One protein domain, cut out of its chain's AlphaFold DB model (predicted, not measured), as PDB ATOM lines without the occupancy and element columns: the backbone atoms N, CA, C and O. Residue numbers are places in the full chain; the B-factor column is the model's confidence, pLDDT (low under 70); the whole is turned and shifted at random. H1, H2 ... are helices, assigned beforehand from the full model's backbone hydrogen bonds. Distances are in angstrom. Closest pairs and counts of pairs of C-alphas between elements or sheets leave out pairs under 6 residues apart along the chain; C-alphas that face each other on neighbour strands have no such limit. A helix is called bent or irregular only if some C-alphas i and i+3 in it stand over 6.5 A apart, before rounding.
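What this domain is: This is residues 116 to 251 of the 256 residues of the protein "DUF2062 domain-containing protein" of Acidobacteria bacterium (UniProt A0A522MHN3). One long helix, H5, makes the length of this rod-shaped model; H1 packs side by side with its later half, and the short helices H2 and H3 cover H1 on the side away from H5. H4 crosses H5 near its middle, and a long link leads from H4 to the far end of H5, where residues 196 to 203 stick out. The printed part has 136 residues and five named helices, H1 to H5 in chain order, with no named strand; its class is all helix. It is loose, with a radius of gyration of the C-alphas of 18.7 A, and spans 67 by 28 by 25 A.

How they stand to each other: H5, residues 202 to 249, has a kink of 51 degrees near residue 210. It is irregular: C-alphas 207 and 210 are 7.1 A apart. With residues 226 to 243 alone it touches H1, residues 117 to 131, at a shallow tilt of 12 degrees, opposite ways; their closest C-alphas, of Ala 227 and Ala 129, are 4.2 A apart. With residues 215 to 226 alone H5 touches H4, residues 169 to 184, about perpendicular at 75 degrees; their closest C-alphas, of Gly 222 and Gly 180, are 3.9 A apart. H1 is the hub, touching three helices. It touches H3, residues 154 to 161, at a steep tilt of 48 degrees, the same way, closest at the C-alphas of Gly 127 and Gly 160, 4.0 A apart. H1 and H2, residues 139 to 149, form a helical hairpin at a shallow tilt of 30 degrees, closest at the C-alphas of Ile 130 and His 139, 6.1 A apart. H2 and H3 form another at a steep tilt of 39 degrees, closest at the C-alphas of Ala 147 and Lys 154, 5.5 A apart. H2 and H3 are each apart from H4 and H5. In H1, H2 and H3 every O i to N i+4 pair is within hydrogen-bond range; in H4 10 of 12 are, in H5 42 of 44.

Where its parts are: H5 is 62.2 A long, from C-alpha 202 at (-29.001, 13.731, 104.305) to C-alpha 249 at (-24.303, 57.207, 60.123). H1 begins at C-alpha 117, (-33.556, 48.585, 66.587), and is 21.1 A long. H4 is 21.5 A long and neither bent nor irregular, but only just: C-alphas 171 and 174 are 6.1 A apart. H2 is 14.9 A long and H3 10.8 A.

The domain as a whole: The two C-alphas farthest apart, of Ala 203 and His 251, are 68.9 A apart. The printed part has no cut. The link from H4 to H5, residues 185 to 201, is long. Residues 196 to 203 stand free. Mean pLDDT of the printed part is 91.2; residues 250 to 251 are under 70.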
ATOM      1  N   ARG A 116     -34.590  45.611  62.906       89.38
ATOM      2  CA  ARG A 116     -35.092  46.875  63.462       89.38
ATOM      3  C   ARG A 116     -34.534  47.077  64.881       89.38
ATOM      4  O   ARG A 116     -34.519  46.105  65.640       89.38
ATOM      5  N   PRO A 117     -34.147  48.308  65.274       89.62
ATOM      6  CA  PRO A 117     -33.556  48.585  66.587       89.62
ATOM      7  C   PRO A 117     -34.392  48.048  67.751       89.62
ATOM      8  O   PRO A 117     -33.860  47.516  68.717       89.62
ATOM      9  N   GLU A 118     -35.717  48.140  67.630       93.12
ATOM     10  CA  GLU A 118     -36.668  47.683  68.640       93.12
ATOM     11  C   GLU A 118     -36.648  46.162  68.813       93.12
ATOM     12  O   GLU A 118     -36.816  45.677  69.926       93.12
ATOM     13  N   ARG A 119     -36.431  45.401  67.733       94.06
ATOM     14  CA  ARG A 119     -36.412  43.933  67.781       94.06
ATOM     15  C   ARG A 119     -35.120  43.409  68.386       94.06
ATOM     16  O   ARG A 119     -35.179  42.525  69.234       94.06
ATOM     17  N   LEU A 120     -33.985  44.002  68.012       93.62
ATOM     18  CA  LEU A 120     -32.696  43.680  68.619       93.62
ATOM     19  C   LEU A 120     -32.704  44.024  70.117       93.62
ATOM     20  O   LEU A 120     -32.362  43.185  70.945       93.62
ATOM     21  N   ALA A 121     -33.182  45.220  70.477       94.62
ATOM     22  CA  ALA A 121     -33.321  45.626  71.874       94.62
ATOM     23  C   ALA A 121     -34.262  44.700  72.662       94.62
ATOM     24  O   ALA A 121     -33.935  44.323  73.784       94.62
ATOM     25  N   ALA A 122     -35.399  44.299  72.082       96.25
ATOM     26  CA  ALA A 122     -36.328  43.365  72.716       96.25
ATOM     27  C   ALA A 122     -35.712  41.975  72.925       96.25
ATOM     28  O   ALA A 122     -35.919  41.379  73.978       96.25
ATOM     29  N   ALA A 123     -34.935  41.472  71.961       96.19
ATOM     30  CA  ALA A 123     -34.257  40.184  72.075       96.19
ATOM     31  C   ALA A 123     -33.247  40.172  73.231       96.19
ATOM     32  O   ALA A 123     -33.319  39.307  74.104       96.19
ATOM     33  N   TRP A 124     -32.377  41.182  73.298       96.31
ATOM     34  CA  TRP A 124     -31.408  41.322  74.386       96.31
ATOM     35  C   TRP A 124     -32.071  41.563  75.745       96.31
ATOM     36  O   TRP A 124     -31.670  40.960  76.737       96.31
ATOM     37  N   ALA A 125     -33.107  42.404  75.798       96.75
ATOM     38  CA  ALA A 125     -33.866  42.670  77.018       96.75
ATOM     39  C   ALA A 125     -34.546  41.411  77.565       96.75
ATOM     40  O   ALA A 125     -34.466  41.141  78.762       96.75
ATOM     41  N   LEU A 126     -35.180  40.627  76.688       96.88
ATOM     42  CA  LEU A 126     -35.812  39.363  77.048       96.88
ATOM     43  C   LEU A 126     -34.779  38.356  77.559       96.88
ATOM     44  O   LEU A 126     -34.982  37.756  78.610       96.88
ATOM     45  N   GLY A 127     -33.666  38.200  76.839       95.31
ATOM     46  CA  GLY A 127     -32.574  37.323  77.247       95.31
ATOM     47  C   GLY A 127     -32.025  37.687  78.623       95.31
ATOM     48  O   GLY A 127     -31.896  36.824  79.489       95.31
ATOM     49  N   LEU A 128     -31.775  38.977  78.857       95.44
ATOM     50  CA  LEU A 128     -31.265  39.459  80.134       95.44
ATOM     51  C   LEU A 128     -32.269  39.262  81.271       95.44
ATOM     52  O   LEU A 128     -31.899  38.776  82.335       95.44
ATOM     53  N   ALA A 129     -33.545  39.585  81.043       96.00
ATOM     54  CA  ALA A 129     -34.597  39.364  82.030       96.00
ATOM     55  C   ALA A 129     -34.686  37.883  82.429       96.00
ATOM     56  O   ALA A 129     -34.792  37.564  83.609       96.00
ATOM     57  N   ILE A 130     -34.574  36.969  81.464       95.00
ATOM     58  CA  ILE A 130     -34.566  35.526  81.732       95.00
ATOM     59  C   ILE A 130     -33.288  35.103  82.468       95.00
ATOM     60  O   ILE A 130     -33.376  34.320  83.409       95.00
ATOM     61  N   GLY A 131     -32.120  35.643  82.113       92.75
ATOM     62  CA  GLY A 131     -30.860  35.359  82.812       92.75
ATOM     63  C   GLY A 131     -30.859  35.797  84.282       92.75
ATOM     64  O   GLY A 131     -30.269  35.132  85.125       92.75
ATOM     65  N   PHE A 132     -31.564  36.884  84.604       92.75
ATOM     66  CA  PHE A 132     -31.751  37.377  85.974       92.75
ATOM     67  C   PHE A 132     -32.934  36.725  86.700       92.75
ATOM     68  O   PHE A 132     -33.136  36.964  87.887       92.75
ATOM     69  N   SER A 133     -33.756  35.938  86.011       92.69
ATOM     70  CA  SER A 133     -34.960  35.361  86.603       92.69
ATOM     71  C   SER A 133     -34.635  34.226  87.590       92.69
ATOM     72  O   SER A 133     -33.589  33.582  87.491       92.69
ATOM     73  N   PRO A 134     -35.543  33.917  88.536       85.38
ATOM     74  CA  PRO A 134     -35.316  32.847  89.505       85.38
ATOM     75  C   PRO A 134     -35.498  31.426  88.946       85.38
ATOM     76  O   PRO A 134     -35.268  30.452  89.659       85.38
ATOM     77  N   VAL A 135     -35.885  31.269  87.677       87.81
ATOM     78  CA  VAL A 135     -36.112  29.964  87.020       87.81
ATOM     79  C   VAL A 135     -34.817  29.362  86.451       87.81
ATOM     80  O   VAL A 135     -34.755  28.863  85.320       87.81
ATOM     81  N   MET A 136     -33.756  29.404  87.259       76.19
ATOM     82  CA  MET A 136     -32.451  28.827  86.931       76.19
ATOM     83  C   MET A 136     -32.580  27.312  86.707       76.19
ATOM     84  O   MET A 136     -33.333  26.626  87.389       76.19
ATOM     85  N   GLY A 137     -31.874  26.791  85.702       77.81
ATOM     86  CA  GLY A 137     -32.013  25.406  85.224       77.81
ATOM     87  C   GLY A 137     -32.957  25.230  84.025       77.81
ATOM     88  O   GLY A 137     -32.601  24.508  83.101       77.81
ATOM     89  N   LEU A 138     -34.086  25.952  83.960       87.50
ATOM     90  CA  LEU A 138     -35.001  25.922  82.798       87.50
ATOM     91  C   LEU A 138     -34.888  27.168  81.894       87.50
ATOM     92  O   LEU A 138     -35.472  27.216  80.812       87.50
ATOM     93  N   HIS A 139     -34.110  28.166  82.316       87.81
ATOM     94  CA  HIS A 139     -33.943  29.451  81.634       87.81
ATOM     95  C   HIS A 139     -33.605  29.347  80.132       87.81
ATOM     96  O   HIS A 139     -34.188  30.091  79.355       87.81
ATOM     97  N   THR A 140     -32.750  28.418  79.683       87.69
ATOM     98  CA  THR A 140     -32.430  28.263  78.246       87.69
ATOM     99  C   THR A 140     -33.638  27.814  77.430       87.69
ATOM    100  O   THR A 140     -33.907  28.352  76.357       87.69
ATOM    101  N   VAL A 141     -34.401  26.847  77.946       93.19
ATOM    102  CA  VAL A 141     -35.632  26.378  77.296       93.19
ATOM    103  C   VAL A 141     -36.651  27.511  77.266       93.19
ATOM    104  O   VAL A 141     -37.212  27.801  76.212       93.19
ATOM    105  N   LEU A 142     -36.830  28.211  78.389       93.19
ATOM    106  CA  LEU A 142     -37.725  29.361  78.479       93.19
ATOM    107  C   LEU A 142     -37.315  30.488  77.515       93.19
ATOM    108  O   LEU A 142     -38.169  31.054  76.837       93.19
ATOM    109  N   ALA A 143     -36.019  30.770  77.398       94.00
ATOM    110  CA  ALA A 143     -35.462  31.750  76.473       94.00
ATOM    111  C   ALA A 143     -35.774  31.404  75.021       94.00
ATOM    112  O   ALA A 143     -36.258  32.260  74.282       94.00
ATOM    113  N   LEU A 144     -35.568  30.152  74.616       94.50
ATOM    114  CA  LEU A 144     -35.881  29.706  73.261       94.50
ATOM    115  C   LEU A 144     -37.388  29.731  72.984       94.50
ATOM    116  O   LEU A 144     -37.799  30.211  71.929       94.50
ATOM    117  N   LEU A 145     -38.213  29.274  73.929       95.62
ATOM    118  CA  LEU A 145     -39.670  29.307  73.800       95.62
ATOM    119  C   LEU A 145     -40.185  30.740  73.654       95.62
ATOM    120  O   LEU A 145     -40.918  31.037  72.714       95.62
ATOM    121  N   LEU A 146     -39.755  31.654  74.525       95.00
ATOM    122  CA  LEU A 146     -40.168  33.053  74.443       95.00
ATOM    123  C   LEU A 146     -39.596  33.735  73.192       95.00
ATOM    124  O   LEU A 146     -40.308  34.497  72.540       95.00
ATOM    125  N   ALA A 147     -38.372  33.406  72.769       95.62
ATOM    126  CA  ALA A 147     -37.826  33.878  71.497       95.62
ATOM    127  C   ALA A 147     -38.663  33.413  70.293       95.62
ATOM    128  O   ALA A 147     -38.816  34.155  69.321       95.62
ATOM    129  N   LEU A 148     -39.219  32.198  70.334       95.25
ATOM    130  CA  LEU A 148     -40.129  31.690  69.306       95.25
ATOM    131  C   LEU A 148     -41.473  32.424  69.335       95.25
ATOM    132  O   LEU A 148     -41.893  32.932  68.294       95.25
ATOM    133  N   VAL A 149     -42.096  32.540  70.511       96.62
ATOM    134  CA  VAL A 149     -43.398  33.203  70.705       96.62
ATOM    135  C   VAL A 149     -43.349  34.662  70.253       96.62
ATOM    136  O   VAL A 149     -44.174  35.094  69.452       96.62
ATOM    137  N   PHE A 150     -42.334  35.412  70.683       94.50
ATOM    138  CA  PHE A 150     -42.158  36.814  70.292       94.50
ATOM    139  C   PHE A 150     -41.518  36.986  68.907       94.50
ATOM    140  O   PHE A 150     -41.297  38.110  68.451       94.50
ATOM    141  N   ARG A 151     -41.228  35.875  68.212       94.38
ATOM    142  CA  ARG A 151     -40.585  35.843  66.892       94.38
ATOM    143  C   ARG A 151     -39.296  36.667  66.866       94.38
ATOM    144  O   ARG A 151     -39.058  37.393  65.903       94.38
ATOM    145  N   LEU A 152     -38.490  36.582  67.921       95.06
ATOM    146  CA  LEU A 152     -37.199  37.258  68.066       95.06
ATOM    147  C   LEU A 152     -36.058  36.373  67.541       95.06
ATOM    148  O   LEU A 152     -36.234  35.169  67.284       95.06
ATOM    149  N   ASN A 153     -34.885  36.979  67.351       95.06
ATOM    150  CA  ASN A 153     -33.665  36.247  67.048       95.06
ATOM    151  C   ASN A 153     -33.245  35.434  68.281       95.06
ATOM    152  O   ASN A 153     -33.061  35.969  69.372       95.06
ATOM    153  N   LYS A 154     -33.122  34.117  68.107       94.50
ATOM    154  CA  LYS A 154     -32.862  33.172  69.196       94.50
ATOM    155  C   LYS A 154     -31.453  33.351  69.737       94.50
ATOM    156  O   LYS A 154     -31.255  33.210  70.936       94.50
ATOM    157  N   VAL A 155     -30.500  33.681  68.868       94.06
ATOM    158  CA  VAL A 155     -29.112  33.888  69.270       94.06
ATOM    159  C   VAL A 155     -29.000  35.130  70.137       94.06
ATOM    160  O   VAL A 155     -28.430  35.035  71.213       94.06
ATOM    161  N   ASP A 156     -29.634  36.238  69.758       94.75
ATOM    162  CA  ASP A 156     -29.633  37.456  70.580       94.75
ATOM    163  C   ASP A 156     -30.272  37.230  71.959       94.75
ATOM    164  O   ASP A 156     -29.737  37.673  72.976       94.75
ATOM    165  N   VAL A 157     -31.390  36.493  72.014       96.06
ATOM    166  CA  VAL A 157     -32.034  36.151  73.292       96.06
ATOM    167  C   VAL A 157     -31.117  35.267  74.141       96.06
ATOM    168  O   VAL A 157     -30.911  35.556  75.316       96.06
ATOM    169  N   VAL A 158     -30.523  34.217  73.566       94.00
ATOM    170  CA  VAL A 158     -29.605  33.333  74.300       94.00
ATOM    171  C   VAL A 158     -28.368  34.098  74.769       94.00
ATOM    172  O   VAL A 158     -27.999  33.974  75.932       94.00
ATOM    173  N   LEU A 159     -27.764  34.945  73.935       93.31
ATOM    174  CA  LEU A 159     -26.631  35.784  74.337       93.31
ATOM    175  C   LEU A 159     -26.984  36.688  75.523       93.31
ATOM    176  O   LEU A 159     -26.185  36.806  76.451       93.31
ATOM    177  N   GLY A 160     -28.197  37.248  75.549       93.00
ATOM    178  CA  GLY A 160     -28.689  38.007  76.699       93.00
ATOM    179  C   GLY A 160     -28.731  37.186  77.994       93.00
ATOM    180  O   GLY A 160     -28.390  37.709  79.054       93.00
ATOM    181  N   THR A 161     -29.076  35.893  77.924       93.75
ATOM    182  CA  THR A 161     -29.089  35.013  79.113       93.75
ATOM    183  C   THR A 161     -27.694  34.750  79.684       93.75
ATOM    184  O   THR A 161     -27.553  34.559  80.888       93.75
ATOM    185  N   LEU A 162     -26.651  34.797  78.847       91.62
ATOM    186  CA  LEU A 162     -25.269  34.478  79.226       91.62
ATOM    187  C   LEU A 162     -24.547  35.616  79.967       91.62
ATOM    188  O   LEU A 162     -23.389  35.466  80.363       91.62
ATOM    189  N   ILE A 163     -25.213  36.755  80.177       90.06
ATOM    190  CA  ILE A 163     -24.658  37.865  80.964       90.06
ATOM    191  C   ILE A 163     -24.448  37.445  82.429       90.06
ATOM    192  O   ILE A 163     -23.479  37.878  83.061       90.06
ATOM    193  N   ILE A 164     -25.297  36.555  82.955       89.25
ATOM    194  CA  ILE A 164     -25.060  35.909  84.246       89.25
ATOM    195  C   ILE A 164     -24.162  34.688  84.029       89.25
ATOM    196  O   ILE A 164     -24.573  33.671  83.482       89.25
ATOM    197  N   ASN A 165     -22.911  34.804  84.457       90.88
ATOM    198  CA  ASN A 165     -21.859  33.805  84.316       90.88
ATOM    199  C   ASN A 165     -21.123  33.636  85.663       90.88
ATOM    200  O   ASN A 165     -21.371  34.417  86.585       90.88
ATOM    201  N   PRO A 166     -20.213  32.653  85.821       89.94
ATOM    202  CA  PRO A 166     -19.534  32.405  87.098       89.94
ATOM    203  C   PRO A 166     -18.802  33.618  87.696       89.94
ATOM    204  O   PRO A 166     -18.599  33.661  88.905       89.94
ATOM    205  N   TRP A 167     -18.443  34.614  86.880       92.38
ATOM    206  CA  TRP A 167     -17.814  35.853  87.339       92.38
ATOM    207  C   TRP A 167     -18.815  36.935  87.746       92.38
ATOM    208  O   TRP A 167     -18.516  37.725  88.638       92.38
ATOM    209  N   THR A 168     -20.000  36.995  87.137       92.00
ATOM    210  CA  THR A 168     -21.031  37.989  87.484       92.00
ATOM    211  C   THR A 168     -21.996  37.480  88.560       92.00
ATOM    212  O   THR A 168     -22.559  38.282  89.307       92.00
ATOM    213  N   LEU A 169     -22.133  36.160  88.718       91.44
ATOM    214  CA  LEU A 169     -22.963  35.511  89.740       91.44
ATOM    215  C   LEU A 169     -22.634  35.962  91.182       91.44
ATOM    216  O   LEU A 169     -23.581  36.270  91.910       91.44
ATOM    217  N   PRO A 170     -21.356  36.077  91.611       93.75
ATOM    218  CA  PRO A 170     -21.011  36.520  92.965       93.75
ATOM    219  C   PRO A 170     -21.411  37.966  93.264       93.75
ATOM    220  O   PRO A 170     -21.530  38.331  94.427       93.75
ATOM    221  N   ILE A 171     -21.623  38.790  92.236       94.38
ATOM    222  CA  ILE A 171     -22.100  40.169  92.380       94.38
ATOM    223  C   ILE A 171     -23.629  40.186  92.349       94.38
ATOM    224  O   ILE A 171     -24.274  40.794  93.200       94.38
ATOM    225  N   TYR A 172     -24.220  39.482  91.383       94.75
ATOM    226  CA  TYR A 172     -25.664  39.405  91.199       94.75
ATOM    227  C   TYR A 172     -26.379  38.802  92.418       94.75
ATOM    228  O   TYR A 172     -27.352  39.377  92.909       94.75
ATOM    229  N   PHE A 173     -25.901  37.663  92.926       93.94
ATOM    230  CA  PHE A 173     -26.616  36.898  93.944       93.94
ATOM    231  C   PHE A 173     -26.782  37.660  95.274       93.94
ATOM    232  O   PHE A 173     -27.917  37.745  95.754       93.94
ATOM    233  N   PRO A 174     -25.739  38.292  95.857       94.50
ATOM    234  CA  PRO A 174     -25.900  39.097  97.067       94.50
ATOM    235  C   PRO A 174     -26.824  40.299  96.872       94.50
ATOM    236  O   PRO A 174     -27.609  40.602  97.767       94.50
ATOM    237  N   VAL A 175     -26.773  40.961  95.710       96.19
ATOM    238  CA  VAL A 175     -27.654  42.097  95.397       96.19
ATOM    239  C   VAL A 175     -29.110  41.639  95.319       96.19
ATOM    240  O   VAL A 175     -29.982  42.267  95.922       96.19
ATOM    241  N   ALA A 176     -29.374  40.516  94.648       96.12
ATOM    242  CA  ALA A 176     -30.703  39.919  94.571       96.12
ATOM    243  C   ALA A 176     -31.227  39.535  95.965       96.12
ATOM    244  O   ALA A 176     -32.333  39.922  96.335       96.12
ATOM    245  N   VAL A 177     -30.425  38.848  96.785       95.75
ATOM    246  CA  VAL A 177     -30.819  38.487  98.156       95.75
ATOM    247  C   VAL A 177     -31.055  39.731  99.012       95.75
ATOM    248  O   VAL A 177     -32.060  39.798  99.714       95.75
ATOM    249  N   PHE A 178     -30.173  40.732  98.956       95.56
ATOM    250  CA  PHE A 178     -30.330  41.978  99.708       95.56
ATOM    251  C   PHE A 178     -31.641  42.685  99.353       95.56
ATOM    252  O   PHE A 178     -32.430  43.011 100.243       95.56
ATOM    253  N   LEU A 179     -31.899  42.867  98.057       96.50
ATOM    254  CA  LEU A 179     -33.119  43.498  97.571       96.50
ATOM    255  C   LEU A 179     -34.357  42.699  97.990       96.50
ATOM    256  O   LEU A 179     -35.318  43.253  98.518       96.50
ATOM    257  N   GLY A 180     -34.309  41.379  97.841       96.44
ATOM    258  CA  GLY A 180     -35.395  40.495  98.231       96.44
ATOM    259  C   GLY A 180     -35.690  40.481  99.724       96.44
ATOM    260  O   GLY A 180     -36.857  40.497 100.106       96.44
ATOM    261  N   LYS A 181     -34.666  40.530 100.585       96.12
ATOM    262  CA  LYS A 181     -34.843  40.698 102.037       96.12
ATOM    263  C   LYS A 181     -35.576  41.999 102.358       96.12
ATOM    264  O   LYS A 181     -36.445  42.013 103.223       96.12
ATOM    265  N   ARG A 182     -35.253  43.089 101.650       96.06
ATOM    266  CA  ARG A 182     -35.910  44.393 101.841       96.06
ATOM    267  C   ARG A 182     -37.372  44.384 101.399       96.06
ATOM    268  O   ARG A 182     -38.169  45.052 102.045       96.06
ATOM    269  N   ILE A 183     -37.709  43.634 100.349       95.31
ATOM    270  CA  ILE A 183     -39.077  43.535  99.817       95.31
ATOM    271  C   ILE A 183     -39.938  42.577 100.649       95.31
ATOM    272  O   ILE A 183     -41.073  42.894 100.981       95.31
ATOM    273  N   THR A 184     -39.410  41.397 100.970       94.56
ATOM    274  CA  THR A 184     -40.173  40.312 101.613       94.56
ATOM    275  C   THR A 184     -40.168  40.384 103.137       94.56
ATOM    276  O   THR A 184     -40.979  39.723 103.777       94.56
ATOM    277  N   GLY A 185     -39.226  41.120 103.736       93.38
ATOM    278  CA  GLY A 185     -39.009  41.135 105.185       93.38
ATOM    279  C   GLY A 185     -38.417  39.835 105.747       93.38
ATOM    280  O   GLY A 185     -38.239  39.723 106.960       93.38
ATOM    281  N   VAL A 186     -38.090  38.854 104.894       92.81
ATOM    282  CA  VAL A 186     -37.543  37.563 105.323       92.81
ATOM    283  C   VAL A 186     -36.170  37.756 105.959       92.81
ATOM    284  O   VAL A 186     -35.248  38.335 105.374       92.81
ATOM    285  N   GLN A 187     -36.018  37.205 107.159       90.44
ATOM    286  CA  GLN A 187     -34.723  37.089 107.809       90.44
ATOM    287  C   GLN A 187     -34.006  35.861 107.262       90.44
ATOM    288  O   GLN A 187     -34.505  34.742 107.355       90.44
ATOM    289  N   VAL A 188     -32.835  36.090 106.676       87.56
ATOM    290  CA  VAL A 188     -31.940  35.032 106.207       87.56
ATOM    291  C   VAL A 188     -30.913  34.792 107.312       87.56
ATOM    292  O   VAL A 188     -30.104  35.697 107.555       87.56
ATOM    293  N   PRO A 189     -30.940  33.631 107.993       82.69
ATOM    294  CA  PRO A 189     -29.960  33.299 109.017       82.69
ATOM    295  C   PRO A 189     -28.543  33.281 108.441       82.69
ATOM    296  O   PRO A 189     -28.343  33.039 107.246       82.69
ATOM    297  N   ARG A 190     -27.544  33.509 109.298       81.31
ATOM    298  CA  ARG A 190     -26.145  33.347 108.902       81.31
ATOM    299  C   ARG A 190     -25.923  31.896 108.479       81.31
ATOM    300  O   ARG A 190     -26.224  30.984 109.242       81.31
ATOM    301  N   PHE A 191     -25.400  31.701 107.273       79.69
ATOM    302  CA  PHE A 191     -24.990  30.380 106.823       79.69
ATOM    303  C   PHE A 191     -23.705  29.990 107.552       79.69
ATOM    304  O   PHE A 191     -22.715  30.725 107.495       79.69
ATOM    305  N   VAL A 192     -23.740  28.862 108.248       78.81
ATOM    306  CA  VAL A 192     -22.550  28.211 108.790       78.81
ATOM    307  C   VAL A 192     -22.191  27.126 107.790       78.81
ATOM    308  O   VAL A 192     -23.048  26.314 107.457       78.81
ATOM    309  N   LEU A 193     -20.970  27.157 107.251       78.00
ATOM    310  CA  LEU A 193     -20.536  26.113 106.327       78.00
ATOM    311  C   LEU A 193     -20.489  24.782 107.096       78.00
ATOM    312  O   LEU A 193     -19.712  24.698 108.052       78.00
ATOM    313  N   PRO A 194     -21.273  23.764 106.696       80.75
ATOM    314  CA  PRO A 194     -21.099  22.419 107.229       80.75
ATOM    315  C   PRO A 194     -19.709  21.905 106.858       80.75
ATOM    316  O   PRO A 194     -19.131  22.318 105.843       80.75
ATOM    317  N   HIS A 195     -19.156  21.020 107.684       83.19
ATOM    318  CA  HIS A 195     -17.853  20.444 107.377       83.19
ATOM    319  C   HIS A 195     -17.954  19.559 106.117       83.19
ATOM    320  O   HIS A 195     -19.015  18.979 105.868       83.19
ATOM    321  N   PRO A 196     -16.912  19.471 105.269       83.94
ATOM    322  CA  PRO A 196     -16.986  18.758 103.987       83.94
ATOM    323  C   PRO A 196     -17.524  17.320 104.086       83.94
ATOM    324  O   PRO A 196     -18.269  16.870 103.215       83.94
ATOM    325  N   GLU A 197     -17.189  16.618 105.163       84.50
ATOM    326  CA  GLU A 197     -17.629  15.264 105.498       84.50
ATOM    327  C   GLU A 197     -19.127  15.173 105.840       84.50
ATOM    328  O   GLU A 197     -19.785  14.163 105.579       84.50
ATOM    329  N   GLU A 198     -19.706  16.251 106.357       81.88
ATOM    330  CA  GLU A 198     -21.109  16.340 106.759       81.88
ATOM    331  C   GLU A 198     -22.025  16.602 105.554       81.88
ATOM    332  O   GLU A 198     -23.167  16.147 105.530       81.88
ATOM    333  N   VAL A 199     -21.518  17.250 104.497       83.38
ATOM    334  CA  VAL A 199     -22.285  17.601 103.280       83.38
ATOM    335  C   VAL A 199     -22.899  16.376 102.593       83.38
ATOM    336  O   VAL A 199     -23.956  16.475 101.964       83.38
ATOM    337  N   LEU A 200     -22.271  15.205 102.720       85.31
ATOM    338  CA  LEU A 200     -22.768  13.956 102.136       85.31
ATOM    339  C   LEU A 200     -23.945  13.348 102.921       85.31
ATOM    340  O   LEU A 200     -24.633  12.464 102.412       85.31
ATOM    341  N   HIS A 201     -24.215  13.824 104.139       87.50
ATOM    342  CA  HIS A 201     -25.248  13.278 105.008       87.50
ATOM    343  C   HIS A 201     -26.595  13.982 104.794       87.50
ATOM    344  O   HIS A 201     -26.739  15.193 104.954       87.50
ATOM    345  N   ALA A 202     -27.646  13.203 104.518       83.62
ATOM    346  CA  ALA A 202     -29.001  13.731 104.305       83.62
ATOM    347  C   ALA A 202     -29.584  14.468 105.530       83.62
ATOM    348  O   ALA A 202     -30.481  15.299 105.386       83.62
ATOM    349  N   ALA A 203     -29.097  14.172 106.740       84.88
ATOM    350  CA  ALA A 203     -29.516  14.848 107.967       84.88
ATOM    351  C   ALA A 203     -29.194  16.351 107.939       84.88
ATOM    352  O   ALA A 203     -30.074  17.163 108.217       84.88
ATOM    353  N   VAL A 204     -27.999  16.710 107.470       84.56
ATOM    354  CA  VAL A 204     -27.525  18.097 107.383       84.56
ATOM    355  C   VAL A 204     -28.418  18.915 106.458       84.56
ATOM    356  O   VAL A 204     -28.855  20.009 106.808       84.56
ATOM    357  N   TRP A 205     -28.788  18.366 105.300       84.88
ATOM    358  CA  TRP A 205     -29.675  19.057 104.363       84.88
ATOM    359  C   TRP A 205     -31.062  19.328 104.945       84.88
ATOM    360  O   TRP A 205     -31.625  20.386 104.671       84.88
ATOM    361  N   ARG A 206     -31.595  18.423 105.781       86.88
ATOM    362  CA  ARG A 206     -32.882  18.622 106.472       86.88
ATOM    363  C   ARG A 206     -32.823  19.779 107.465       86.88
ATOM    364  O   ARG A 206     -33.746  20.589 107.499       86.88
ATOM    365  N   GLU A 207     -31.729  19.898 108.208       86.31
ATOM    366  CA  GLU A 207     -31.501  21.005 109.147       86.31
ATOM    367  C   GLU A 207     -31.348  22.354 108.432       86.31
ATOM    368  O   GLU A 207     -31.765  23.387 108.953       86.31
ATOM    369  N   HIS A 208     -30.832  22.349 107.201       88.44
ATOM    370  CA  HIS A 208     -30.624  23.553 106.396       88.44
ATOM    371  C   HIS A 208     -31.833  23.951 105.535       88.44
ATOM    372  O   HIS A 208     -31.813  25.029 104.936       88.44
ATOM    373  N   VAL A 209     -32.916  23.161 105.494       88.94
ATOM    374  CA  VAL A 209     -34.149  23.515 104.759       88.94
ATOM    375  C   VAL A 209     -34.681  24.902 105.148       88.94
ATOM    376  O   VAL A 209     -35.012  25.674 104.244       88.94
ATOM    377  N   PRO A 210     -34.749  25.287 106.442       89.44
ATOM    378  CA  PRO A 210     -35.234  26.605 106.837       89.44
ATOM    379  C   PRO A 210     -34.362  27.765 106.355       89.44
ATOM    380  O   PRO A 210     -34.884  28.839 106.043       89.44
ATOM    381  N   TRP A 211     -33.051  27.550 106.273       90.50
ATOM    382  CA  TRP A 211     -32.130  28.513 105.691       90.50
ATOM    383  C   TRP A 211     -32.322  28.580 104.173       90.50
ATOM    384  O   TRP A 211     -32.572  29.663 103.640       90.50
ATOM    385  N   LEU A 212     -32.329  27.430 103.495       90.44
ATOM    386  CA  LEU A 212     -32.468  27.335 102.043       90.44
ATOM    387  C   LEU A 212     -33.768  27.980 101.557       90.44
ATOM    388  O   LEU A 212     -33.731  28.802 100.647       90.44
ATOM    389  N   ARG A 213     -34.909  27.698 102.204       91.75
ATOM    390  CA  ARG A 213     -36.191  28.346 101.865       91.75
ATOM    391  C   ARG A 213     -36.102  29.868 101.997       91.75
ATOM    392  O   ARG A 213     -36.593  30.577 101.131       91.75
ATOM    393  N   SER A 214     -35.461  30.376 103.054       93.44
ATOM    394  CA  SER A 214     -35.377  31.818 103.311       93.44
ATOM    395  C   SER A 214     -34.508  32.517 102.267       93.44
ATOM    396  O   SER A 214     -34.885  33.566 101.746       93.44
ATOM    397  N   VAL A 215     -33.387  31.888 101.899       93.56
ATOM    398  CA  VAL A 215     -32.483  32.360 100.852       93.56
ATOM    399  C   VAL A 215     -33.162  32.322  99.497       93.56
ATOM    400  O   VAL A 215     -33.102  33.316  98.787       93.56
ATOM    401  N   LEU A 216     -33.825  31.220  99.139       93.69
ATOM    402  CA  LEU A 216     -34.505  31.084  97.851       93.69
ATOM    403  C   LEU A 216     -35.674  32.061  97.711       93.69
ATOM    404  O   LEU A 216     -35.855  32.619  96.634       93.69
ATOM    405  N   LEU A 217     -36.432  32.314  98.780       94.56
ATOM    406  CA  LEU A 217     -37.507  33.310  98.776       94.56
ATOM    407  C   LEU A 217     -36.961  34.730  98.607       94.56
ATOM    408  O   LEU A 217     -37.438  35.472  97.749       94.56
ATOM    409  N   ALA A 218     -35.942  35.098  99.389       95.81
ATOM    410  CA  ALA A 218     -35.303  36.402  99.265       95.81
ATOM    411  C   ALA A 218     -34.673  36.563  97.874       95.81
ATOM    412  O   ALA A 218     -35.016  37.483  97.138       95.81
ATOM    413  N   TRP A 219     -33.809  35.635  97.469       95.69
ATOM    414  CA  TRP A 219     -33.204  35.635  96.142       95.69
ATOM    415  C   TRP A 219     -34.265  35.701  95.046       95.69
ATOM    416  O   TRP A 219     -34.158  36.554  94.178       95.69
ATOM    417  N   GLY A 220     -35.317  34.883  95.109       95.75
ATOM    418  CA  GLY A 220     -36.347  34.829  94.078       95.75
ATOM    419  C   GLY A 220     -37.134  36.129  93.927       95.75
ATOM    420  O   GLY A 220     -37.360  36.592  92.805       95.75
ATOM    421  N   ALA A 221     -37.491  36.765  95.045       96.44
ATOM    422  CA  ALA A 221     -38.161  38.060  95.032       96.44
ATOM    423  C   ALA A 221     -37.260  39.156  94.441       96.44
ATOM    424  O   ALA A 221     -37.680  39.900  93.552       96.44
ATOM    425  N   GLY A 222     -36.004  39.235  94.889       96.75
ATOM    426  CA  GLY A 222     -35.063  40.232  94.381       96.75
ATOM    427  C   GLY A 222     -34.661  39.996  92.926       96.75
ATOM    428  O   GLY A 222     -34.617  40.943  92.148       96.75
ATOM    429  N   ALA A 223     -34.447  38.740  92.535       96.12
ATOM    430  CA  ALA A 223     -34.183  38.302  91.166       96.12
ATOM    431  C   ALA A 223     -35.304  38.730  90.218       96.12
ATOM    432  O   ALA A 223     -35.040  39.290  89.161       96.12
ATOM    433  N   THR A 224     -36.564  38.553  90.624       95.81
ATOM    434  CA  THR A 224     -37.723  38.984  89.829       95.81
ATOM    435  C   THR A 224     -37.714  40.494  89.592       95.81
ATOM    436  O   THR A 224     -37.891  40.942  88.460       95.81
ATOM    437  N   VAL A 225     -37.446  41.296  90.628       96.50
ATOM    438  CA  VAL A 225     -37.355  42.756  90.472       96.50
ATOM    439  C   VAL A 225     -36.178  43.143  89.582       96.50
ATOM    440  O   VAL A 225     -36.347  43.944  88.663       96.50
ATOM    441  N   LEU A 226     -35.000  42.554  89.802       96.25
ATOM    442  CA  LEU A 226     -33.825  42.821  88.976       96.25
ATOM    443  C   LEU A 226     -34.051  42.418  87.519       96.25
ATOM    444  O   LEU A 226     -33.660  43.169  86.636       96.25
ATOM    445  N   ALA A 227     -34.720  41.298  87.252       95.81
ATOM    446  CA  ALA A 227     -35.065  40.860  85.904       95.81
ATOM    447  C   ALA A 227     -35.946  41.883  85.177       95.81
ATOM    448  O   ALA A 227     -35.668  42.230  84.029       95.81
ATOM    449  N   LEU A 228     -36.974  42.409  85.852       96.12
ATOM    450  CA  LEU A 228     -37.856  43.431  85.286       96.12
ATOM    451  C   LEU A 228     -37.108  44.742  85.032       96.12
ATOM    452  O   LEU A 228     -37.198  45.301  83.938       96.12
ATOM    453  N   VAL A 229     -36.342  45.216  86.018       96.56
ATOM    454  CA  VAL A 229     -35.594  46.477  85.921       96.56
ATOM    455  C   VAL A 229     -34.495  46.379  84.867       96.56
ATOM    456  O   VAL A 229     -34.413  47.243  83.999       96.56
ATOM    457  N   ALA A 230     -33.678  45.326  84.898       94.62
ATOM    458  CA  ALA A 230     -32.598  45.115  83.942       94.62
ATOM    459  C   ALA A 230     -33.140  44.896  82.525       94.62
ATOM    460  O   ALA A 230     -32.624  45.490  81.582       94.62
ATOM    461  N   GLY A 231     -34.209  44.109  82.365       95.81
ATOM    462  CA  GLY A 231     -34.874  43.927  81.075       95.81
ATOM    463  C   GLY A 231     -35.395  45.248  80.506       95.81
ATOM    464  O   GLY A 231     -35.080  45.598  79.366       95.81
ATOM    465  N   ALA A 232     -36.133  46.026  81.303       96.56
ATOM    466  CA  ALA A 232     -36.651  47.327  80.883       96.56
ATOM    467  C   ALA A 232     -35.523  48.321  80.559       96.56
ATOM    468  O   ALA A 232     -35.542  48.952  79.500       96.56
ATOM    469  N   ALA A 233     -34.517  48.425  81.430       96.69
ATOM    470  CA  ALA A 233     -33.360  49.288  81.225       96.69
ATOM    471  C   ALA A 233     -32.607  48.914  79.942       96.69
ATOM    472  O   ALA A 233     -32.340  49.789  79.120       96.69
ATOM    473  N   THR A 234     -32.343  47.624  79.712       96.06
ATOM    474  CA  THR A 234     -31.690  47.146  78.488       96.06
ATOM    475  C   THR A 234     -32.518  47.472  77.256       96.06
ATOM    476  O   THR A 234     -31.967  47.992  76.291       96.06
ATOM    477  N   PHE A 235     -33.836  47.258  77.278       96.62
ATOM    478  CA  PHE A 235     -34.682  47.614  76.139       96.62
ATOM    479  C   PHE A 235     -34.574  49.104  75.799       96.62
ATOM    480  O   PHE A 235     -34.367  49.462  74.639       96.62
ATOM    481  N   LEU A 236     -34.685  49.975  76.805       96.38
ATOM    482  CA  LEU A 236     -34.628  51.422  76.614       96.38
ATOM    483  C   LEU A 236     -33.244  51.871  76.136       96.38
ATOM    484  O   LEU A 236     -33.145  52.542  75.111       96.38
ATOM    485  N   VAL A 237     -32.181  51.473  76.834       95.25
ATOM    486  CA  VAL A 237     -30.806  51.884  76.525       95.25
ATOM    487  C   VAL A 237     -30.396  51.394  75.142       95.25
ATOM    488  O   VAL A 237     -29.969  52.201  74.317       95.25
ATOM    489  N   LEU A 238     -30.576  50.106  74.839       93.44
ATOM    490  CA  LEU A 238     -30.141  49.543  73.561       93.44
ATOM    491  C   LEU A 238     -30.927  50.150  72.395       93.44
ATOM    492  O   LEU A 238     -30.341  50.527  71.380       93.44
ATOM    493  N   ARG A 239     -32.241  50.347  72.564       93.81
ATOM    494  CA  ARG A 239     -33.074  51.036  71.571       93.81
ATOM    495  C   ARG A 239     -32.564  52.449  71.294       93.81
ATOM    496  O   ARG A 239     -32.469  52.823  70.126       93.81
ATOM    497  N   GLN A 240     -32.245  53.226  72.331       92.56
ATOM    498  CA  GLN A 240     -31.766  54.599  72.153       92.56
ATOM    499  C   GLN A 240     -30.373  54.642  71.527       92.56
ATOM    500  O   GLN A 240     -30.167  55.384  70.569       92.56
ATOM    501  N   LEU A 241     -29.441  53.806  71.987       92.00
ATOM    502  CA  LEU A 241     -28.088  53.746  71.432       92.00
ATOM    503  C   LEU A 241     -28.097  53.382  69.943       92.00
ATOM    504  O   LEU A 241     -27.455  54.063  69.144       92.00
ATOM    505  N   ILE A 242     -28.872  52.368  69.542       90.38
ATOM    506  CA  ILE A 242     -28.961  51.957  68.134       90.38
ATOM    507  C   ILE A 242     -29.616  53.058  67.287       90.38
ATOM    508  O   ILE A 242     -29.152  53.337  66.181       90.38
ATOM    509  N   ARG A 243     -30.676  53.707  67.789       89.94
ATOM    510  CA  ARG A 243     -31.339  54.818  67.085       89.94
ATOM    511  C   ARG A 243     -30.393  55.995  66.867       89.94
ATOM    512  O   ARG A 243     -30.291  56.481  65.744       89.94
ATOM    513  N   LEU A 244     -29.672  56.410  67.908       89.44
ATOM    514  CA  LEU A 244     -28.700  57.502  67.834       89.44
ATOM    515  C   LEU A 244     -27.548  57.166  66.882       89.44
ATOM    516  O   LEU A 244     -27.156  58.000  66.070       89.44
ATOM    517  N   HIS A 245     -27.035  55.936  66.929       87.19
ATOM    518  CA  HIS A 245     -25.952  55.507  66.049       87.19
ATOM    519  C   HIS A 245     -26.375  55.470  64.571       87.19
ATOM    520  O   HIS A 245     -25.641  55.948  63.705       87.19
ATOM    521  N   ARG A 246     -27.584  54.967  64.273       84.88
ATOM    522  CA  ARG A 246     -28.141  54.945  62.907       84.88
ATOM    523  C   ARG A 246     -28.513  56.335  62.382       84.88
ATOM    524  O   ARG A 246     -28.510  56.536  61.174       84.88
ATOM    525  N   ALA A 247     -28.832  57.288  63.259       85.88
ATOM    526  CA  ALA A 247     -29.051  58.679  62.864       85.88
ATOM    527  C   ALA A 247     -27.737  59.365  62.452       85.88
ATOM    528  O   ALA A 247     -27.707  60.056  61.440       85.88
ATOM    529  N   ARG A 248     -26.643  59.124  63.189       83.00
ATOM    530  CA  ARG A 248     -25.316  59.689  62.884       83.00
ATOM    531  C   ARG A 248     -24.740  59.160  61.571       83.00
ATOM    532  O   ARG A 248     -24.308  59.939  60.741       83.00
ATOM    533  N   THR A 249     -24.825  57.852  61.346       78.19
ATOM    534  CA  THR A 249     -24.303  57.207  60.123       78.19
ATOM    535  C   THR A 249     -25.088  57.534  58.851       78.19
ATOM    536  O   THR A 249     -24.588  57.298  57.760       78.19
ATOM    537  N   ARG A 250     -26.305  58.084  58.956       65.69
ATOM    538  CA  ARG A 250     -27.051  58.613  57.799       65.69
ATOM    539  C   ARG A 250     -26.634  60.031  57.400       65.69
ATOM    540  O   ARG A 250     -27.018  60.463  56.321       65.69
ATOM    541  N   HIS A 251     -25.917  60.748  58.268       58.88
ATOM    542  CA  HIS A 251     -25.515  62.140  58.052       58.88
ATOM    543  C   HIS A 251     -24.087  62.310  57.523       58.88
ATOM    544  O   HIS A 251     -23.745  63.430  57.157       58.88
TER     545      HIS A 251